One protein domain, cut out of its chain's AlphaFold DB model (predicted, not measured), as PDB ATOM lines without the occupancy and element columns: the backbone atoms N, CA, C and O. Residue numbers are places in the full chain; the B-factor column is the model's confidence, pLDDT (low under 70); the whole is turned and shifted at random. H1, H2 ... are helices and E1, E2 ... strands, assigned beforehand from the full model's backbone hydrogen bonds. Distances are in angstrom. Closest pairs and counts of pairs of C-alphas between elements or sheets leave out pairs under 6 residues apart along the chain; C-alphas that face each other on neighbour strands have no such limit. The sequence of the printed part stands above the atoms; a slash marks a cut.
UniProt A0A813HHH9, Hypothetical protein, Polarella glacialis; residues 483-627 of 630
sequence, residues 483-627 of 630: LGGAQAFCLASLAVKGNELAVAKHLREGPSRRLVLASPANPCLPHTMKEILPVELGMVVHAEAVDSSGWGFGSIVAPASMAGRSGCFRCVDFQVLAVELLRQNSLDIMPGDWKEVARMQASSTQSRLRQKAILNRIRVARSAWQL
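AT A GLANCE: This is residues 483 to 627 of the 630 residues of the protein "Hypothetical protein" of Polarella glacialis (UniProt A0A813HHH9). A strongly twisted sheet of six strands makes the body, with H1 packed slantwise over E1 and E5 towards one end and the long helix H4 crossing E4, E3 and E2 towards the other. H2 sits beside the strands, the short H3 packs on E2, and a long loop, residues 521 to 539, joins E1 to E2. The 145 printed residues hold four named helices and six named strands, along the chain H1 H2 E1 E2 E3 E4 E5 E6 H3 H4, and the class is mixed. The sheet's order is E4 E3 E2 E1 E5 E6, all antiparallel. The whole is compact, with a radius of gyration of the C-alphas of 14.4 A and spans of 45 by 38 by 28 A.

IN THESE COORDINATES: The strands are E4, residues 566 to 570; E3, 551 to 558, 20.2 A long; E2, 540 to 546; E1, 514 to 520, 19.7 A; E5, 574 to 581, 21.7 A; and E6, 587 to 591. E3 bends by 56 degrees at residue 555. The helices are H1, residues 485 to 498, 19.6 A, beginning at C-alpha (-2.377, 44.832, -0.573); H2, 500 to 509; H3, 594 to 597; and H4, 605 to 625, 30.2 A, ending at C-alpha (-23.093, 32.227, -9.612).

HOW THE PARTS SIT: E1, E2, E3 and E4 form a meander, each strand the antiparallel neighbour of the one before. N 541 and O 518 of the hairpin E1 and E2 are 2.9 A apart, within hydrogen-bond range, as are N 555 and O 542 of E3 and E2 at 3.0 A, and N 569 and O 552 of E4 and E3 at 2.9 A. Beyond E1, N 517 and O 577 of E1 and E5 are 2.8 A apart, and N 590 and O 578 of the hairpin E5 and E6 2.8 A. H1, H2 and H4 make two layers with the sheet, helices on one face of it. H1 has a height over the sheet of 7.5 A; its closest C-alphas to E1 are Ala 492 and Ser 519, 5.2 A. H2 is over none of the strands; its closest C-alphas to E3 are Ala 502 and Ala 558, 6.2 A. H4 runs across the strands, at 71 degrees to E2 on the local plane; its closest C-alphas to E4 are Ile 618 and Cys 568, 6.0 A. H3 is only just over E2, on which 3 of its C-alphas fall; the closest C-alphas are Val 597 and Ala 545, 6.0 A. H1 and H4 are apart. Every O i to N i+4 pair is within hydrogen-bond range in H1 and H4, and 5 of 6 in H2; H3 is too short for such a pair.

THE WHOLE: The two C-alphas farthest apart, Gln 584 and Leu 627, are 47.9 A apart. The printed part has no cut, and the link E1 to E2 is long, with 19 residues. Residues 603 to 609, of which 605 to 609 belong to H4, stand free. Mean pLDDT of the printed part is 92.7; residues 524 to 528 are under 70.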
ATOM      1  N   LEU A 483      -4.447  38.349   2.312       89.06
ATOM      2  CA  LEU A 483      -3.141  38.949   2.042       89.06
ATOM      3  C   LEU A 483      -3.243  40.479   1.968       89.06
ATOM      4  O   LEU A 483      -4.127  41.029   1.306       89.06
ATOM      5  N   GLY A 484      -2.316  41.176   2.628       93.56
ATOM      6  CA  GLY A 484      -2.266  42.638   2.598       93.56
ATOM      7  C   GLY A 484      -1.955  43.152   1.189       93.56
ATOM      8  O   GLY A 484      -1.205  42.516   0.449       93.56
ATOM      9  N   GLY A 485      -2.474  44.325   0.808       93.19
ATOM     10  CA  GLY A 485      -2.377  44.832  -0.573       93.19
ATOM     11  C   GLY A 485      -0.950  44.876  -1.146       93.19
ATOM     12  O   GLY A 485      -0.738  44.550  -2.312       93.19
ATOM     13  N   ALA A 486       0.058  45.177  -0.320       94.62
ATOM     14  CA  ALA A 486       1.465  45.122  -0.727       94.62
ATOM     15  C   ALA A 486       1.970  43.685  -0.993       94.62
ATOM     16  O   ALA A 486       2.752  43.469  -1.916       94.62
ATOM     17  N   GLN A 487       1.509  42.693  -0.224       94.56
ATOM     18  CA  GLN A 487       1.826  41.276  -0.437       94.56
ATOM     19  C   GLN A 487       1.138  40.757  -1.707       94.56
ATOM     20  O   GLN A 487       1.794  40.136  -2.540       94.56
ATOM     21  N   ALA A 488      -0.145  41.088  -1.897       94.25
ATOM     22  CA  ALA A 488      -0.904  40.777  -3.108       94.25
ATOM     23  C   ALA A 488      -0.245  41.373  -4.367       94.25
ATOM     24  O   ALA A 488      -0.028  40.661  -5.347       94.25
ATOM     25  N   PHE A 489       0.164  42.648  -4.323       95.94
ATOM     26  CA  PHE A 489       0.917  43.300  -5.399       95.94
ATOM     27  C   PHE A 489       2.257  42.611  -5.694       95.94
ATOM     28  O   PHE A 489       2.583  42.387  -6.863       95.94
ATOM     29  N   CYS A 490       3.020  42.229  -4.666       96.06
ATOM     30  CA  CYS A 490       4.273  41.494  -4.841       96.06
ATOM     31  C   CYS A 490       4.058  40.109  -5.473       96.06
ATOM     32  O   CYS A 490       4.769  39.762  -6.414       96.06
ATOM     33  N   LEU A 491       3.066  39.338  -5.013       95.12
ATOM     34  CA  LEU A 491       2.739  38.018  -5.565       95.12
ATOM     35  C   LEU A 491       2.268  38.111  -7.023       95.12
ATOM     36  O   LEU A 491       2.781  37.391  -7.879       95.12
ATOM     37  N   ALA A 492       1.381  39.057  -7.332       96.12
ATOM     38  CA  ALA A 492       0.934  39.327  -8.697       96.12
ATOM     39  C   ALA A 492       2.095  39.752  -9.615       96.12
ATOM     40  O   ALA A 492       2.223  39.268 -10.741       96.12
ATOM     41  N   SER A 493       2.988  40.617  -9.126       97.06
ATOM     42  CA  SER A 493       4.174  41.053  -9.873       97.06
ATOM     43  C   SER A 493       5.148  39.898 -10.128       97.06
ATOM     44  O   SER A 493       5.729  39.807 -11.210       97.06
ATOM     45  N   LEU A 494       5.294  38.974  -9.169       96.50
ATOM     46  CA  LEU A 494       6.065  37.741  -9.338       96.50
ATOM     47  C   LEU A 494       5.408  36.780 -10.340       96.50
ATOM     48  O   LEU A 494       6.128  36.192 -11.144       96.50
ATOM     49  N   ALA A 495       4.076  36.665 -10.365       96.31
ATOM     50  CA  ALA A 495       3.352  35.886 -11.372       96.31
ATOM     51  C   ALA A 495       3.564  36.448 -12.791       96.31
ATOM     52  O   ALA A 495       3.891  35.699 -13.715       96.31
ATOM     53  N   VAL A 496       3.482  37.772 -12.969       96.81
ATOM     54  CA  VAL A 496       3.777  38.424 -14.259       96.81
ATOM     55  C   VAL A 496       5.250  38.269 -14.647       96.81
ATOM     56  O   VAL A 496       5.530  37.915 -15.791       96.81
ATOM     57  N   LYS A 497       6.209  38.449 -13.723       96.69
ATOM     58  CA  LYS A 497       7.642  38.252 -14.018       96.69
ATOM     59  C   LYS A 497       8.030  36.791 -14.259       96.69
ATOM     60  O   LYS A 497       8.910  36.533 -15.076       96.69
ATOM     61  N   GLY A 498       7.361  35.831 -13.623       95.50
ATOM     62  CA  GLY A 498       7.508  34.403 -13.927       95.50
ATOM     63  C   GLY A 498       7.054  34.048 -15.347       95.50
ATOM     64  O   GLY A 498       7.597  33.130 -15.956       95.50
ATOM     65  N   ASN A 499       6.117  34.824 -15.898       96.31
ATOM     66  CA  ASN A 499       5.527  34.637 -17.221       96.31
ATOM     67  C   ASN A 499       5.906  35.748 -18.228       96.31
ATOM     68  O   ASN A 499       5.230  35.913 -19.247       96.31
ATOM     69  N   GLU A 500       6.991  36.494 -17.978       95.81
ATOM     70  CA  GLU A 500       7.350  37.719 -18.716       95.81
ATOM     71  C   GLU A 500       7.422  37.505 -20.239       95.81
ATOM     72  O   GLU A 500       6.910  38.324 -20.996       95.81
ATOM     73  N   LEU A 501       7.943  36.365 -20.707       95.31
ATOM     74  CA  LEU A 501       8.005  36.037 -22.139       95.31
ATOM     75  C   LEU A 501       6.627  35.821 -22.790       95.31
ATOM     76  O   LEU A 501       6.447  36.176 -23.956       95.31
ATOM     77  N   ALA A 502       5.658  35.255 -22.064       95.50
ATOM     78  CA  ALA A 502       4.300  35.028 -22.564       95.50
ATOM     79  C   ALA A 502       3.512  36.345 -22.617       95.50
ATOM     80  O   ALA A 502       2.912  36.674 -23.640       95.50
ATOM     81  N   VAL A 503       3.612  37.153 -21.559       96.62
ATOM     82  CA  VAL A 503       3.002  38.487 -21.494       96.62
ATOM     83  C   VAL A 503       3.616  39.419 -22.550       96.62
ATOM     84  O   VAL A 503       2.884  40.055 -23.305       96.62
ATOM     85  N   ALA A 504       4.945  39.420 -22.709       96.19
ATOM     86  CA  ALA A 504       5.633  40.174 -23.759       96.19
ATOM     87  C   ALA A 504       5.365  39.638 -25.177       96.19
ATOM     88  O   ALA A 504       5.525  40.380 -26.144       96.19
ATOM     89  N   LYS A 505       4.979  38.365 -25.355       95.38
ATOM     90  CA  LYS A 505       4.470  37.847 -26.640       95.38
ATOM     91  C   LYS A 505       3.083  38.428 -26.934       95.38
ATOM     92  O   LYS A 505       2.914  39.064 -27.968       95.38
ATOM     93  N   HIS A 506       2.147  38.309 -25.996       95.38
ATOM     94  CA  HIS A 506       0.785  38.828 -26.140       95.38
ATOM     95  C   HIS A 506       0.756  40.352 -26.392       95.38
ATOM     96  O   HIS A 506       0.028  40.822 -27.260       95.38
ATOM     97  N   LEU A 507       1.640  41.115 -25.736       96.06
ATOM     98  CA  LEU A 507       1.861  42.555 -25.967       96.06
ATOM     99  C   LEU A 507       2.462  42.925 -27.338       96.06
ATOM    100  O   LEU A 507       2.428  44.093 -27.716       96.06
ATOM    101  N   ARG A 508       3.050  41.969 -28.073       95.81
ATOM    102  CA  ARG A 508       3.542  42.167 -29.453       95.81
ATOM    103  C   ARG A 508       2.525  41.742 -30.509       95.81
ATOM    104  O   ARG A 508       2.580  42.241 -31.626       95.81
ATOM    105  N   GLU A 509       1.636  40.816 -30.162       94.75
ATOM    106  CA  GLU A 509       0.553  40.327 -31.024       94.75
ATOM    107  C   GLU A 509      -0.707  41.206 -30.912       94.75
ATOM    108  O   GLU A 509      -1.480  41.313 -31.863       94.75
ATOM    109  N   GLY A 510      -0.904  41.872 -29.770       92.31
ATOM    110  CA  GLY A 510      -1.974  42.843 -29.554       92.31
ATOM    111  C   GLY A 510      -1.698  44.229 -30.170       92.31
ATOM    112  O   GLY A 510      -0.547  44.620 -30.356       92.31
ATOM    113  N   PRO A 511      -2.748  45.033 -30.433       90.00
ATOM    114  CA  PRO A 511      -2.620  46.380 -31.004       90.00
ATOM    115  C   PRO A 511      -2.146  47.448 -29.998       90.00
ATOM    116  O   PRO A 511      -1.961  48.603 -30.378       90.00
ATOM    117  N   SER A 512      -1.981  47.094 -28.718       91.69
ATOM    118  CA  SER A 512      -1.569  48.000 -27.643       91.69
ATOM    119  C   SER A 512      -0.280  47.518 -26.986       91.69
ATOM    120  O   SER A 512      -0.159  46.350 -26.631       91.69
ATOM    121  N   ARG A 513       0.648  48.452 -26.743       94.38
ATOM    122  CA  ARG A 513       1.871  48.214 -25.956       94.38
ATOM    123  C   ARG A 513       1.639  48.214 -24.444       94.38
ATOM    124  O   ARG A 513       2.580  47.928 -23.713       94.38
ATOM    125  N   ARG A 514       0.425  48.527 -23.985       95.69
ATOM    126  CA  ARG A 514       0.012  48.483 -22.578       95.69
ATOM    127  C   ARG A 514      -1.250  47.644 -22.431       95.69
ATOM    128  O   ARG A 514      -2.194  47.822 -23.202       95.69
ATOM    129  N   LEU A 515      -1.270  46.767 -21.434       96.44
ATOM    130  CA  LEU A 515      -2.430  45.965 -21.049       96.44
ATOM    131  C   LEU A 515      -2.699  46.128 -19.554       96.44
ATOM    132  O   LEU A 515      -1.787  46.408 -18.773       96.44
ATOM    133  N   VAL A 516      -3.950  45.899 -19.161       97.56
ATOM    134  CA  VAL A 516      -4.314  45.709 -17.757       97.56
ATOM    135  C   VAL A 516      -4.432  44.213 -17.505       97.56
ATOM    136  O   VAL A 516      -5.213  43.516 -18.159       97.56
ATOM    137  N   LEU A 517      -3.617  43.717 -16.583       97.50
ATOM    138  CA  LEU A 517      -3.569  42.318 -16.194       97.50
ATOM    139  C   LEU A 517      -4.163  42.144 -14.797       97.50
ATOM    140  O   LEU A 517      -4.055  43.018 -13.938       97.50
ATOM    141  N   ALA A 518      -4.760  40.985 -14.579       97.56
ATOM    142  CA  ALA A 518      -5.285  40.527 -13.313       97.56
ATOM    143  C   ALA A 518      -4.577  39.213 -12.951       97.56
ATOM    144  O   ALA A 518      -4.537  38.275 -13.750       97.56
ATOM    145  N   SER A 519      -4.012  39.149 -11.749       96.94
ATOM    146  CA  SER A 519      -3.479  37.921 -11.148       96.94
ATOM    147  C   SER A 519      -4.314  37.607  -9.912       96.94
ATOM    148  O   SER A 519      -4.592  38.543  -9.159       96.94
ATOM    149  N   PRO A 520      -4.682  36.346  -9.641       94.69
ATOM    150  CA  PRO A 520      -5.269  35.999  -8.351       94.69
ATOM    151  C   PRO A 520      -4.284  36.377  -7.238       94.69
ATOM    152  O   PRO A 520      -3.072  36.171  -7.372       94.69
ATOM    153  N   ALA A 521      -4.803  36.989  -6.177       88.62
ATOM    154  CA  ALA A 521      -4.030  37.368  -4.997       88.62
ATOM    155  C   ALA A 521      -4.073  36.260  -3.938       88.62
ATOM    156  O   ALA A 521      -3.045  35.893  -3.376       88.62
ATOM    157  N   ASN A 522      -5.269  35.714  -3.713       86.00
ATOM    158  CA  ASN A 522      -5.533  34.581  -2.832       86.00
ATOM    159  C   ASN A 522      -5.665  33.294  -3.673       86.00
ATOM    160  O   ASN A 522      -5.919  33.384  -4.878       86.00
ATOM    161  N   PRO A 523      -5.525  32.091  -3.086       74.44
ATOM    162  CA  PRO A 523      -5.919  30.860  -3.766       74.44
ATOM    163  C   PRO A 523      -7.437  30.863  -3.995       74.44
ATOM    164  O   PRO A 523      -8.212  30.605  -3.077       74.44
ATOM    165  N   CYS A 524      -7.862  31.167  -5.222       66.50
ATOM    166  CA  CYS A 524      -9.255  31.025  -5.632       66.50
ATOM    167  C   CYS A 524      -9.693  29.566  -5.441       66.50
ATOM    168  O   CYS A 524      -8.997  28.648  -5.881       66.50
ATOM    169  N   LEU A 525     -10.852  29.348  -4.813       66.19
ATOM    170  CA  LEU A 525     -11.446  28.013  -4.750       66.19
ATOM    171  C   LEU A 525     -11.736  27.519  -6.183       66.19
ATOM    172  O   LEU A 525     -12.122  28.325  -7.033       66.19
ATOM    173  N   PRO A 526     -11.573  26.217  -6.480       62.78
ATOM    174  CA  PRO A 526     -11.797  25.679  -7.819       62.78
ATOM    175  C   PRO A 526     -13.294  25.692  -8.166       62.78
ATOM    176  O   PRO A 526     -14.025  24.738  -7.914       62.78
ATOM    177  N   HIS A 527     -13.762  26.799  -8.741       66.38
ATOM    178  CA  HIS A 527     -15.148  26.962  -9.169       66.38
ATOM    179  C   HIS A 527     -15.442  26.056 -10.373       66.38
ATOM    180  O   HIS A 527     -14.852  26.202 -11.442       66.38
ATOM    181  N   THR A 528     -16.384  25.130 -10.209       69.19
ATOM    182  CA  THR A 528     -16.772  24.116 -11.208       69.19
ATOM    183  C   THR A 528     -17.653  24.658 -12.344       69.19
ATOM    184  O   THR A 528     -18.061  23.905 -13.229       69.19
ATOM    185  N   MET A 529     -17.945  25.963 -12.359       74.50
ATOM    186  CA  MET A 529     -18.789  26.599 -13.371       74.50
ATOM    187  C   MET A 529     -18.104  26.746 -14.729       74.50
ATOM    188  O   MET A 529     -17.067  27.388 -14.853       74.50
ATOM    189  N   LYS A 530     -18.784  26.285 -15.784       80.62
ATOM    190  CA  LYS A 530     -18.355  26.401 -17.190       80.62
ATOM    191  C   LYS A 530     -18.132  27.845 -17.675       80.62
ATOM    192  O   LYS A 530     -17.354  28.049 -18.604       80.62
ATOM    193  N   GLU A 531     -18.821  28.831 -17.096       80.56
ATOM    194  CA  GLU A 531     -18.708  30.248 -17.494       80.56
ATOM    195  C   GLU A 531     -17.655  31.039 -16.703       80.56
ATOM    196  O   GLU A 531     -17.264  32.141 -17.111       80.56
ATOM    197  N   ILE A 532     -17.187  30.481 -15.585       86.81
ATOM    198  CA  ILE A 532     -16.157  31.088 -14.748       86.81
ATOM    199  C   ILE A 532     -14.797  30.580 -15.207       86.81
ATOM    200  O   ILE A 532     -14.612  29.409 -15.528       86.81
ATOM    201  N   LEU A 533     -13.835  31.490 -15.276       86.69
ATOM    202  CA  LEU A 533     -12.478  31.181 -15.682       86.69
ATOM    203  C   LEU A 533     -11.777  30.428 -14.531       86.69
ATOM    204  O   LEU A 533     -11.617  31.014 -13.459       86.69
ATOM    205  N   PRO A 534     -11.340  29.165 -14.707       87.50
ATOM    206  CA  PRO A 534     -10.543  28.482 -13.694       87.50
ATOM    207  C   PRO A 534      -9.146  29.112 -13.674       87.50
ATOM    208  O   PRO A 534      -8.372  28.951 -14.621       87.50
ATOM    209  N   VAL A 535      -8.853  29.874 -12.618       88.44
ATOM    210  CA  VAL A 535      -7.604  30.630 -12.461       88.44
ATOM    211  C   VAL A 535      -6.924  30.247 -11.150       88.44
ATOM    212  O   VAL A 535      -7.467  30.459 -10.071       88.44
ATOM    213  N   GLU A 536      -5.710  29.714 -11.260       91.62
ATOM    214  CA  GLU A 536      -4.874  29.286 -10.135       91.62
ATOM    215  C   GLU A 536      -3.773  30.320  -9.832       91.62
ATOM    216  O   GLU A 536      -3.426  31.159 -10.671       91.62
ATOM    217  N   LEU A 537      -3.164  30.241  -8.645       91.19
ATOM    218  CA  LEU A 537      -2.022  31.087  -8.281       91.19
ATOM    219  C   LEU A 537      -0.874  30.960  -9.299       91.19
ATOM    220  O   LEU A 537      -0.460  29.863  -9.664       91.19
ATOM    221  N   GLY A 538      -0.342  32.101  -9.745       92.19
ATOM    222  CA  GLY A 538       0.702  32.166 -10.775       92.19
ATOM    223  C   GLY A 538       0.184  32.245 -12.218       92.19
ATOM    224  O   GLY A 538       0.985  32.481 -13.128       92.19
ATOM    225  N   MET A 539      -1.128  32.102 -12.445       95.50
ATOM    226  CA  MET A 539      -1.760  32.448 -13.721       95.50
ATOM    227  C   MET A 539      -1.884  33.969 -13.891       95.50
ATOM    228  O   MET A 539      -1.933  34.724 -12.922       95.50
ATOM    229  N   VAL A 540      -1.955  34.426 -15.142       96.62
ATOM    230  CA  VAL A 540      -2.069  35.847 -15.503       96.62
ATOM    231  C   VAL A 540      -3.178  36.013 -16.537       96.62
ATOM    232  O   VAL A 540      -3.112  35.419 -17.615       96.62
ATOM    233  N   VAL A 541      -4.180  36.834 -16.225       97.19
ATOM    234  CA  VAL A 541      -5.349  37.120 -17.071       97.19
ATOM    235  C   VAL A 541      -5.243  38.539 -17.631       97.19
ATOM    236  O   VAL A 541      -4.963  39.474 -16.894       97.19
ATOM    237  N   HIS A 542      -5.487  38.731 -18.923       97.25
ATOM    238  CA  HIS A 542      -5.723  40.045 -19.520       97.25
ATOM    239  C   HIS A 542      -7.199  40.416 -19.328       97.25
ATOM    240  O   HIS A 542      -8.085  39.700 -19.796       97.25
ATOM    241  N   ALA A 543      -7.461  41.517 -18.619       97.31
ATOM    242  CA  ALA A 543      -8.813  41.982 -18.326       97.31
ATOM    243  C   ALA A 543      -9.350  42.843 -19.483       97.31
ATOM    244  O   ALA A 543      -8.834  43.928 -19.749       97.31
ATOM    245  N   GLU A 544     -10.401  42.368 -20.158       95.69
ATOM    246  CA  GLU A 544     -10.998  43.045 -21.318       95.69
ATOM    247  C   GLU A 544     -12.161  43.969 -20.935       95.69
ATOM    248  O   GLU A 544     -12.385  44.992 -21.583       95.69
ATOM    249  N   ALA A 545     -12.923  43.604 -19.902       96.31
ATOM    250  CA  ALA A 545     -14.045  44.385 -19.391       96.31
ATOM    251  C   ALA A 545     -14.286  44.104 -17.903       96.31
ATOM    252  O   ALA A 545     -13.940  43.034 -17.403       96.31
ATOM    253  N   VAL A 546     -14.924  45.058 -17.225       97.00
ATOM    254  CA  VAL A 546     -15.380  44.972 -15.830       97.00
ATOM    255  C   VAL A 546     -16.762  45.624 -15.729       97.00
ATOM    256  O   VAL A 546     -17.011  46.623 -16.412       97.00
ATOM    257  N   ASP A 547     -17.658  45.064 -14.915       96.31
ATOM    258  CA  ASP A 547     -18.961  45.647 -14.581       96.31
ATOM    259  C   ASP A 547     -18.940  46.437 -13.255       96.31
ATOM    260  O   ASP A 547     -17.980  46.409 -12.485       96.31
ATOM    261  N   SER A 548     -20.016  47.172 -12.967       95.38
ATOM    262  CA  SER A 548     -20.152  47.944 -11.723       95.38
ATOM    263  C   SER A 548     -20.434  47.091 -10.478       95.38
ATOM    264  O   SER A 548     -20.598  47.643  -9.396       95.38
ATOM    265  N   SER A 549     -20.532  45.768 -10.617       95.56
ATOM    266  CA  SER A 549     -20.824  44.811  -9.545       95.56
ATOM    267  C   SER A 549     -19.597  43.976  -9.162       95.56
ATOM    268  O   SER A 549     -19.731  42.983  -8.452       95.56
ATOM    269  N   GLY A 550     -18.402  44.367  -9.621       95.56
ATOM    270  CA  GLY A 550     -17.152  43.694  -9.279       95.56
ATOM    271  C   GLY A 550     -16.922  42.386 -10.035       95.56
ATOM    272  O   GLY A 550     -16.235  41.511  -9.512       95.56
ATOM    273  N   TRP A 551     -17.473  42.239 -11.243       96.44
ATOM    274  CA  TRP A 551     -17.192  41.110 -12.130       96.44
ATOM    275  C   TRP A 551     -16.398  41.540 -13.362       96.44
ATOM    276  O   TRP A 551     -16.726  42.521 -14.028       96.44
ATOM    277  N   GLY A 552     -15.364  40.768 -13.684       96.62
ATOM    278  CA  GLY A 552     -14.519  40.938 -14.857       96.62
ATOM    279  C   GLY A 552     -14.757  39.862 -15.913       96.62
ATOM    280  O   GLY A 552     -15.228  38.763 -15.624       96.62
ATOM    281  N   PHE A 553     -14.378  40.174 -17.150       96.94
ATOM    282  CA  PHE A 553     -14.180  39.201 -18.221       96.94
ATOM    283  C   PHE A 553     -12.790  39.393 -18.819       96.94
ATOM    284  O   PHE A 553     -12.331  40.523 -19.016       96.94
ATOM    285  N   GLY A 554     -12.122  38.287 -19.129       96.31
ATOM    286  CA  GLY A 554     -10.761  38.326 -19.639       96.31
ATOM    287  C   GLY A 554     -10.310  37.026 -20.279       96.31
ATOM    288  O   GLY A 554     -11.050  36.042 -20.332       96.31
ATOM    289  N   SER A 555      -9.073  37.040 -20.766       96.69
ATOM    290  CA  SER A 555      -8.396  35.898 -21.379       96.69
ATOM    291  C   SER A 555      -7.106  35.563 -20.630       96.69
ATOM    292  O   SER A 555      -6.330  36.448 -20.278       96.69
ATOM    293  N   ILE A 556      -6.856  34.279 -20.364       96.81
ATOM    294  CA  ILE A 556      -5.594  33.817 -19.777       96.81
ATOM    295  C   ILE A 556      -4.471  34.106 -20.780       96.81
ATOM    296  O   ILE A 556      -4.539  33.706 -21.941       96.81
ATOM    297  N   VAL A 557      -3.429  34.790 -20.320       96.62
ATOM    298  CA  VAL A 557      -2.194  35.066 -21.068       96.62
ATOM    299  C   VAL A 557      -1.114  34.048 -20.706       96.62
ATOM    300  O   VAL A 557      -0.305  33.668 -21.552       96.62
ATOM    301  N   ALA A 558      -1.106  33.588 -19.452       94.25
ATOM    302  CA  ALA A 558      -0.166  32.590 -18.963       94.25
ATOM    303  C   ALA A 558      -0.759  31.755 -17.808       94.25
ATOM    304  O   ALA A 558      -1.577  32.289 -17.056       94.25
ATOM    305  N   PRO A 559      -0.343  30.485 -17.621       92.38
ATOM    306  CA  PRO A 559       0.689  29.756 -18.365       92.38
ATOM    307  C   PRO A 559       0.261  29.397 -19.795       92.38
ATOM    308  O   PRO A 559      -0.923  29.342 -20.119       92.38
ATOM    309  N   ALA A 560       1.241  29.117 -20.659       86.69
ATOM    310  CA  ALA A 560       1.013  28.847 -22.083       86.69
ATOM    311  C   ALA A 560       0.071  27.653 -22.362       86.69
ATOM    312  O   ALA A 560      -0.594  27.636 -23.390       86.69
ATOM    313  N   SER A 561      -0.033  26.692 -21.436       89.25
ATOM    314  CA  SER A 561      -0.961  25.549 -21.496       89.25
ATOM    315  C   SER A 561      -2.444  25.928 -21.381       89.25
ATOM    316  O   SER A 561      -3.308  25.123 -21.722       89.25
ATOM    317  N   MET A 562      -2.752  27.131 -20.889       90.00
ATOM    318  CA  MET A 562      -4.119  27.650 -20.744       90.00
ATOM    319  C   MET A 562      -4.318  29.006 -21.434       90.00
ATOM    320  O   MET A 562      -5.417  29.558 -21.382       90.00
ATOM    321  N   ALA A 563      -3.291  29.522 -22.114       92.31
ATOM    322  CA  ALA A 563      -3.355  30.787 -22.833       92.31
ATOM    323  C   ALA A 563      -4.463  30.781 -23.905       92.31
ATOM    324  O   ALA A 563      -4.688  29.783 -24.587       92.31
ATOM    325  N   GLY A 564      -5.175  31.900 -24.039       91.38
ATOM    326  CA  GLY A 564      -6.313  32.056 -24.948       91.38
ATOM    327  C   GLY A 564      -7.659  31.555 -24.404       91.38
ATOM    328  O   GLY A 564      -8.697  31.936 -24.948       91.38
ATOM    329  N   ARG A 565      -7.696  30.780 -23.306       94.00
ATOM    330  CA  ARG A 565      -8.958  30.498 -22.592       94.00
ATOM    331  C   ARG A 565      -9.540  31.809 -22.062       94.00
ATOM    332  O   ARG A 565      -8.799  32.622 -21.518       94.00
ATOM    333  N   SER A 566     -10.848  32.016 -22.203       94.75
ATOM    334  CA  SER A 566     -11.536  33.230 -21.740       94.75
ATOM    335  C   SER A 566     -12.821  32.898 -20.990       94.75
ATOM    336  O   SER A 566     -13.412  31.842 -21.210       94.75
ATOM    337  N   GLY A 567     -13.222  33.780 -20.076       94.88
ATOM    338  CA  GLY A 567     -14.323  33.546 -19.141       94.88
ATOM    339  C   GLY A 567     -14.504  34.704 -18.161       94.88
ATOM    340  O   GLY A 567     -13.754  35.686 -18.198       94.88
ATOM    341  N   CYS A 568     -15.513  34.591 -17.299       96.19
ATOM    342  CA  CYS A 568     -15.808  35.590 -16.271       96.19
ATOM    343  C   CYS A 568     -15.063  35.280 -14.962       96.19
ATOM    344  O   CYS A 568     -14.735  34.128 -14.688       96.19
ATOM    345  N   PHE A 569     -14.802  36.292 -14.137       95.00
ATOM    346  CA  PHE A 569     -14.186  36.137 -12.815       95.00
ATOM    347  C   PHE A 569     -14.639  37.252 -11.860       95.00
ATOM    348  O   PHE A 569     -15.035  38.331 -12.302       95.00
ATOM    349  N   ARG A 570     -14.565  37.020 -10.544       94.38
ATOM    350  CA  ARG A 570     -14.815  38.052  -9.523       94.38
ATOM    351  C   ARG A 570     -13.574  38.942  -9.380       94.38
ATOM    352  O   ARG A 570     -12.466  38.452  -9.211       94.38
ATOM    353  N   CYS A 571     -13.744  40.260  -9.436       95.31
ATOM    354  CA  CYS A 571     -12.655  41.239  -9.325       95.31
ATOM    355  C   CYS A 571     -12.080  41.377  -7.903       95.31
ATOM    356  O   CYS A 571     -11.046  42.017  -7.731       95.31
ATOM    357  N   VAL A 572     -12.750  40.823  -6.887       93.25
ATOM    358  CA  VAL A 572     -12.345  40.914  -5.471       93.25
ATOM    359  C   VAL A 572     -11.121  40.041  -5.172       93.25
ATOM    360  O   VAL A 572     -10.280  40.412  -4.358       93.25
ATOM    361  N   ASP A 573     -10.994  38.912  -5.868       92.06
ATOM    362  CA  ASP A 573      -9.977  37.885  -5.608       92.06
ATOM    363  C   ASP A 573      -8.665  38.131  -6.380       92.06
ATOM    364  O   ASP A 573      -7.673  37.416  -6.210       92.06
ATOM    365  N   PHE A 574      -8.652  39.170  -7.221       95.62
ATOM    366  CA  PHE A 574      -7.597  39.475  -8.180       95.62
ATOM    367  C   PHE A 574      -6.935  40.827  -7.903       95.62
ATOM    368  O   PHE A 574      -7.588  41.864  -7.805       95.62
ATOM    369  N   GLN A 575      -5.606  40.827  -7.899       96.62
ATOM    370  CA  GLN A 575      -4.796  42.035  -7.917       96.62
ATOM    371  C   GLN A 575      -4.614  42.533  -9.356       96.62
ATOM    372  O   GLN A 575      -4.179  41.789 -10.240       96.62
ATOM    373  N   VAL A 576      -4.895  43.820  -9.571       97.50
ATOM    374  CA  VAL A 576      -4.726  44.499 -10.863       97.50
ATOM    375  C   VAL A 576      -3.302  45.030 -11.019       97.50
ATOM    376  O   VAL A 576      -2.744  45.623 -10.090       97.50
ATOM    377  N   LEU A 577      -2.746  44.867 -12.216       97.94
ATOM    378  CA  LEU A 577      -1.459  45.401 -12.651       97.94
ATOM    379  C   LEU A 577      -1.618  46.081 -14.015       97.94
ATOM    380  O   LEU A 577      -2.213  45.512 -14.928       97.94
ATOM    381  N   ALA A 578      -1.047  47.269 -14.185       97.75
ATOM    382  CA  ALA A 578      -0.840  47.859 -15.504       97.75
ATOM    383  C   ALA A 578       0.555  47.456 -16.001       97.75
ATOM    384  O   ALA A 578       1.541  47.631 -15.286       97.75
ATOM    385  N   VAL A 579       0.647  46.891 -17.205       97.88
ATOM    386  CA  VAL A 579       1.900  46.347 -17.750       97.88
ATOM    387  C   VAL A 579       2.169  46.932 -19.128       97.88
ATOM    388  O   VAL A 579       1.300  46.878 -19.999       97.88
ATOM    389  N   GLU A 580       3.372  47.473 -19.332       97.69
ATOM    390  CA  GLU A 580       3.777  48.134 -20.577       97.69
ATOM    391  C   GLU A 580       5.064  47.527 -21.162       97.69
ATOM    392  O   GLU A 580       6.028  47.236 -20.451       97.69
ATOM    393  N   LEU A 581       5.075  47.316 -22.482       97.56
ATOM    394  CA  LEU A 581       6.199  46.734 -23.213       97.56
ATOM    395  C   LEU A 581       7.222  47.809 -23.604       97.56
ATOM    396  O   LEU A 581       7.065  48.520 -24.607       97.56
ATOM    397  N   LEU A 582       8.315  47.872 -22.846       96.50
ATOM    398  CA  LEU A 582       9.434  48.769 -23.114       96.50
ATOM    399  C   LEU A 582      10.183  48.367 -24.396       96.50
ATOM    400  O   LEU A 582      10.130  47.230 -24.873       96.50
ATOM    401  N   ARG A 583      10.953  49.310 -24.957       91.69
ATOM    402  CA  ARG A 583      11.683  49.134 -26.235       91.69
ATOM    403  C   ARG A 583      12.682  47.966 -26.256       91.69
ATOM    404  O   ARG A 583      13.090  47.563 -27.338       91.69
ATOM    405  N   GLN A 584      13.077  47.442 -25.096       91.69
ATOM    406  CA  GLN A 584      14.039  46.344 -24.943       91.69
ATOM    407  C   GLN A 584      13.369  44.964 -24.753       91.69
ATOM    408  O   GLN A 584      14.038  44.009 -24.376       91.69
ATOM    409  N   ASN A 585      12.055  44.849 -25.002       88.38
ATOM    410  CA  ASN A 585      11.208  43.684 -24.686       88.38
ATOM    411  C   ASN A 585      11.083  43.353 -23.184       88.38
ATOM    412  O   ASN A 585      10.474  42.346 -22.831       88.38
ATOM    413  N   SER A 586      11.618  44.200 -22.304       94.94
ATOM    414  CA  SER A 586      11.340  44.181 -20.870       94.94
ATOM    415  C   SER A 586       9.938  44.717 -20.583       94.94
ATOM    416  O   SER A 586       9.466  45.647 -21.244       94.94
ATOM    417  N   LEU A 587       9.272  44.141 -19.582       97.56
ATOM    418  CA  LEU A 587       7.994  44.641 -19.086       97.56
ATOM    419  C   LEU A 587       8.214  45.612 -17.930       97.56
ATOM    420  O   LEU A 587       8.847  45.245 -16.932       97.56
ATOM    421  N   ASP A 588       7.642  46.806 -18.042       97.81
ATOM    422  CA  ASP A 588       7.350  47.636 -16.876       97.81
ATOM    423  C   ASP A 588       6.051  47.143 -16.221       97.81
ATOM    424  O   ASP A 588       5.137  46.690 -16.917       97.81
ATOM    425  N   ILE A 589       5.984  47.172 -14.890       98.19
ATOM    426  CA  ILE A 589       4.866  46.634 -14.102       98.19
ATOM    427  C   ILE A 589       4.509  47.650 -13.022       98.19
ATOM    428  O   ILE A 589       5.256  47.857 -12.066       98.19
ATOM    429  N   MET A 590       3.332  48.246 -13.165       97.88
ATOM    430  CA  MET A 590       2.789  49.257 -12.267       97.88
ATOM    431  C   MET A 590       1.550  48.714 -11.534       97.88
ATOM    432  O   MET A 590       0.840  47.861 -12.078       97.88
ATOM    433  N   PRO A 591       1.222  49.221 -10.331       97.56
ATOM    434  CA  PRO A 591      -0.094  49.009  -9.731       97.56
ATOM    435  C   PRO A 591      -1.205  49.473 -10.684       97.56
ATOM    436  O   PRO A 591      -1.111  50.559 -11.259       97.56
ATOM    437  N   GLY A 592      -2.241  48.653 -10.867       96.56
ATOM    438  CA  GLY A 592      -3.410  48.991 -11.682       96.56
ATOM    439  C   GLY A 592      -4.667  49.262 -10.848       96.56
ATOM    440  O   GLY A 592      -4.732  48.936  -9.667       96.56
ATOM    441  N   ASP A 593      -5.689  49.821 -11.496       96.38
ATOM    442  CA  ASP A 593      -7.053  50.009 -10.975       96.38
ATOM    443  C   ASP A 593      -8.028  49.370 -11.984       96.38
ATOM    444  O   ASP A 593      -7.815  49.462 -13.194       96.38
ATOM    445  N   TRP A 594      -9.127  48.761 -11.538       96.06
ATOM    446  CA  TRP A 594     -10.209  48.311 -12.425       96.06
ATOM    447  C   TRP A 594     -10.799  49.461 -13.268       96.06
ATOM    448  O   TRP A 594     -11.235  49.249 -14.403       96.06
ATOM    449  N   LYS A 595     -10.706  50.712 -12.787       95.44
ATOM    450  CA  LYS A 595     -11.006  51.929 -13.567       95.44
ATOM    451  C   LYS A 595     -10.066  52.146 -14.760       95.44
ATOM    452  O   LYS A 595     -10.371  52.965 -15.622       95.44
ATOM    453  N   GLU A 596      -8.913  51.477 -14.837       94.50
ATOM    454  CA  GLU A 596      -8.092  51.419 -16.057       94.50
ATOM    455  C   GLU A 596      -8.811  50.598 -17.136       94.50
ATOM    456  O   GLU A 596      -9.008  51.099 -18.240       94.50
ATOM    457  N   VAL A 597      -9.301  49.395 -16.803       93.88
ATOM    458  CA  VAL A 597     -10.061  48.534 -17.736       93.88
ATOM    459  C   VAL A 597     -11.305  49.264 -18.245       93.88
ATOM    460  O   VAL A 597     -11.568  49.298 -19.445       93.88
ATOM    461  N   ALA A 598     -12.025  49.949 -17.350       91.00
ATOM    462  CA  ALA A 598     -13.174  50.771 -17.722       91.00
ATOM    463  C   ALA A 598     -12.817  51.995 -18.599       91.00
ATOM    464  O   ALA A 598     -13.685  52.507 -19.305       91.00
ATOM    465  N   ARG A 599     -11.555  52.450 -18.611       90.44
ATOM    466  CA  ARG A 599     -11.056  53.512 -19.507       90.44
ATOM    467  C   ARG A 599     -10.483  52.989 -20.828       90.44
ATOM    468  O   ARG A 599     -10.430  53.759 -21.779       90.44
ATOM    469  N   MET A 600     -10.145  51.700 -20.940       84.44
ATOM    470  CA  MET A 600      -9.782  51.052 -22.218       84.44
ATOM    471  C   MET A 600     -10.992  50.814 -23.153       84.44
ATOM    472  O   MET A 600     -10.863  50.160 -24.189       84.44
ATOM    473  N   GLN A 601     -12.178  51.312 -22.790       77.00
ATOM    474  CA  GLN A 601     -13.430  51.069 -23.500       77.00
ATOM    475  C   GLN A 601     -13.488  51.666 -24.916       77.00
ATOM    476  O   GLN A 601     -12.713  52.524 -25.338       77.00
ATOM    477  N   ALA A 602     -14.443  51.150 -25.683       76.75
ATOM    478  CA  ALA A 602     -14.419  51.169 -27.133       76.75
ATOM    479  C   ALA A 602     -14.627  52.542 -27.809       76.75
ATOM    480  O   ALA A 602     -15.734  53.098 -27.854       76.75
ATOM    481  N   SER A 603     -13.581  53.009 -28.498       85.69
ATOM    482  CA  SER A 603     -13.660  54.119 -29.458       85.69
ATOM    483  C   SER A 603     -14.497  53.773 -30.700       85.69
ATOM    484  O   SER A 603     -15.265  54.617 -31.162       85.69
ATOM    485  N   SER A 604     -14.402  52.539 -31.215       92.31
ATOM    486  CA  SER A 604     -15.092  52.084 -32.434       92.31
ATOM    487  C   SER A 604     -16.435  51.387 -32.163       92.31
ATOM    488  O   SER A 604     -16.632  50.743 -31.131       92.31
ATOM    489  N   THR A 605     -17.356  51.447 -33.131       94.25
ATOM    490  CA  THR A 605     -18.669  50.779 -33.058       94.25
ATOM    491  C   THR A 605     -18.549  49.263 -32.880       94.25
ATOM    492  O   THR A 605     -19.250  48.692 -32.048       94.25
ATOM    493  N   GLN A 606     -17.625  48.610 -33.595       92.56
ATOM    494  CA  GLN A 606     -17.386  47.168 -33.472       92.56
ATOM    495  C   GLN A 606     -16.933  46.793 -32.055       92.56
ATOM    496  O   GLN A 606     -17.474  45.862 -31.457       92.56
ATOM    497  N   SER A 607     -15.999  47.553 -31.475       90.69
ATOM    498  CA  SER A 607     -15.542  47.303 -30.109       90.69
ATOM    499  C   SER A 607     -16.642  47.586 -29.076       90.69
ATOM    500  O   SER A 607     -16.711  46.879 -28.076       90.69
ATOM    501  N   ARG A 608     -17.566  48.533 -29.326       92.81
ATOM    502  CA  ARG A 608     -18.748  48.761 -28.463       92.81
ATOM    503  C   ARG A 608     -19.727  47.587 -28.512       92.81
ATOM    504  O   ARG A 608     -20.278  47.214 -27.481       92.81
ATOM    505  N   LEU A 609     -19.918  46.975 -29.683       95.25
ATOM    506  CA  LEU A 609     -20.731  45.763 -29.829       95.25
ATOM    507  C   LEU A 609     -20.083  44.562 -29.120       95.25
ATOM    508  O   LEU A 609     -20.766  43.884 -28.353       95.25
ATOM    509  N   ARG A 610     -18.762  44.360 -29.272       94.12
ATOM    510  CA  ARG A 610     -17.989  43.368 -28.493       94.12
ATOM    511  C   ARG A 610     -18.155  43.598 -26.989       94.12
ATOM    512  O   ARG A 610     -18.490  42.665 -26.266       94.12
ATOM    513  N   GLN A 611     -17.986  44.834 -26.524       94.19
ATOM    514  CA  GLN A 611     -18.140  45.201 -25.116       94.19
ATOM    515  C   GLN A 611     -19.563  44.926 -24.597       94.19
ATOM    516  O   GLN A 611     -19.714  44.372 -23.512       94.19
ATOM    517  N   LYS A 612     -20.613  45.233 -25.377       95.56
ATOM    518  CA  LYS A 612     -22.007  44.903 -25.025       95.56
ATOM    519  C   LYS A 612     -22.224  43.388 -24.898       95.56
ATOM    520  O   LYS A 612     -22.890  42.951 -23.963       95.56
ATOM    521  N   ALA A 613     -21.652  42.591 -25.802       95.88
ATOM    522  CA  ALA A 613     -21.718  41.132 -25.731       95.88
ATOM    523  C   ALA A 613     -20.976  40.576 -24.499       95.88
ATOM    524  O   ALA A 613     -21.499  39.700 -23.812       95.88
ATOM    525  N   ILE A 614     -19.804  41.128 -24.170       96.00
ATOM    526  CA  ILE A 614     -19.037  40.759 -22.970       96.00
ATOM    527  C   ILE A 614     -19.799  41.117 -21.684       96.00
ATOM    528  O   ILE A 614     -19.930  40.272 -20.805       96.00
ATOM    529  N   LEU A 615     -20.374  42.321 -21.582       95.88
ATOM    530  CA  LEU A 615     -21.183  42.725 -20.422       95.88
ATOM    531  C   LEU A 615     -22.447  41.865 -20.253       95.88
ATOM    532  O   LEU A 615     -22.890  41.634 -19.129       95.88
ATOM    533  N   ASN A 616     -23.015  41.345 -21.346       96.69
ATOM    534  CA  ASN A 616     -24.080  40.346 -21.263       96.69
ATOM    535  C   ASN A 616     -23.567  39.000 -20.717       96.69
ATOM    536  O   ASN A 616     -24.232  38.442 -19.851       96.69
ATOM    537  N   ARG A 617     -22.393  38.510 -21.149       95.94
ATOM    538  CA  ARG A 617     -21.772  37.289 -20.588       95.94
ATOM    539  C   ARG A 617     -21.477  37.426 -19.094       95.94
ATOM    540  O   ARG A 617     -21.821  36.527 -18.340       95.94
ATOM    541  N   ILE A 618     -20.936  38.569 -18.665       96.69
ATOM    542  CA  ILE A 618     -20.714  38.874 -17.242       96.69
ATOM    543  C   ILE A 618     -22.029  38.778 -16.453       96.69
ATOM    544  O   ILE A 618     -22.057  38.164 -15.389       96.69
ATOM    545  N   ARG A 619     -23.136  39.322 -16.985       96.44
ATOM    546  CA  ARG A 619     -24.449  39.220 -16.329       96.44
ATOM    547  C   ARG A 619     -24.922  37.769 -16.195       96.44
ATOM    548  O   ARG A 619     -25.405  37.423 -15.126       96.44
ATOM    549  N   VAL A 620     -24.781  36.942 -17.236       95.31
ATOM    550  CA  VAL A 620     -25.195  35.524 -17.189       95.31
ATOM    551  C   VAL A 620     -24.346  34.745 -16.183       95.31
ATOM    552  O   VAL A 620     -24.917  34.137 -15.283       95.31
ATOM    553  N   ALA A 621     -23.016  34.862 -16.237       93.00
ATOM    554  CA  ALA A 621     -22.119  34.162 -15.315       93.00
ATOM    555  C   ALA A 621     -22.357  34.564 -13.851       93.00
ATOM    556  O   ALA A 621     -22.330  33.720 -12.958       93.00
ATOM    557  N   ARG A 622     -22.654  35.847 -13.603       94.50
ATOM    558  CA  ARG A 622     -23.038  36.352 -12.282       94.50
ATOM    559  C   ARG A 622     -24.393  35.810 -11.823       94.50
ATOM    560  O   ARG A 622     -24.517  35.416 -10.673       94.50
ATOM    561  N   SER A 623     -25.396  35.760 -12.701       94.31
ATOM    562  CA  SER A 623     -26.698  35.161 -12.379       94.31
ATOM    563  C   SER A 623     -26.598  33.654 -12.130       94.31
ATOM    564  O   SER A 623     -27.255  33.162 -11.224       94.31
ATOM    565  N   ALA A 624     -25.749  32.933 -12.868       91.25
ATOM    566  CA  ALA A 624     -25.447  31.532 -12.594       91.25
ATOM    567  C   ALA A 624     -24.777  31.372 -11.220       91.25
ATOM    568  O   ALA A 624     -25.216  30.546 -10.426       91.25
ATOM    569  N   TRP A 625     -23.774  32.204 -10.912       89.88
ATOM    570  CA  TRP A 625     -23.093  32.227  -9.612       89.88
ATOM    571  C   TRP A 625     -24.051  32.431  -8.433       89.88
ATOM    572  O   TRP A 625     -24.016  31.674  -7.469       89.88
ATOM    573  N   GLN A 626     -24.963  33.400  -8.546       91.62
ATOM    574  CA  GLN A 626     -25.972  33.703  -7.524       91.62
ATOM    575  C   GLN A 626     -27.019  32.588  -7.324       91.62
ATOM    576  O   GLN A 626     -27.802  32.673  -6.387       91.62
ATOM    577  N   LEU A 627     -27.039  31.556  -8.175       90.88
ATOM    578  CA  LEU A 627     -27.856  30.344  -8.012       90.88
ATOM    579  C   LEU A 627     -27.067  29.162  -7.405       90.88
ATOM    580  O   LEU A 627     -27.612  28.064  -7.306       90.88
TER     581      LEU A 627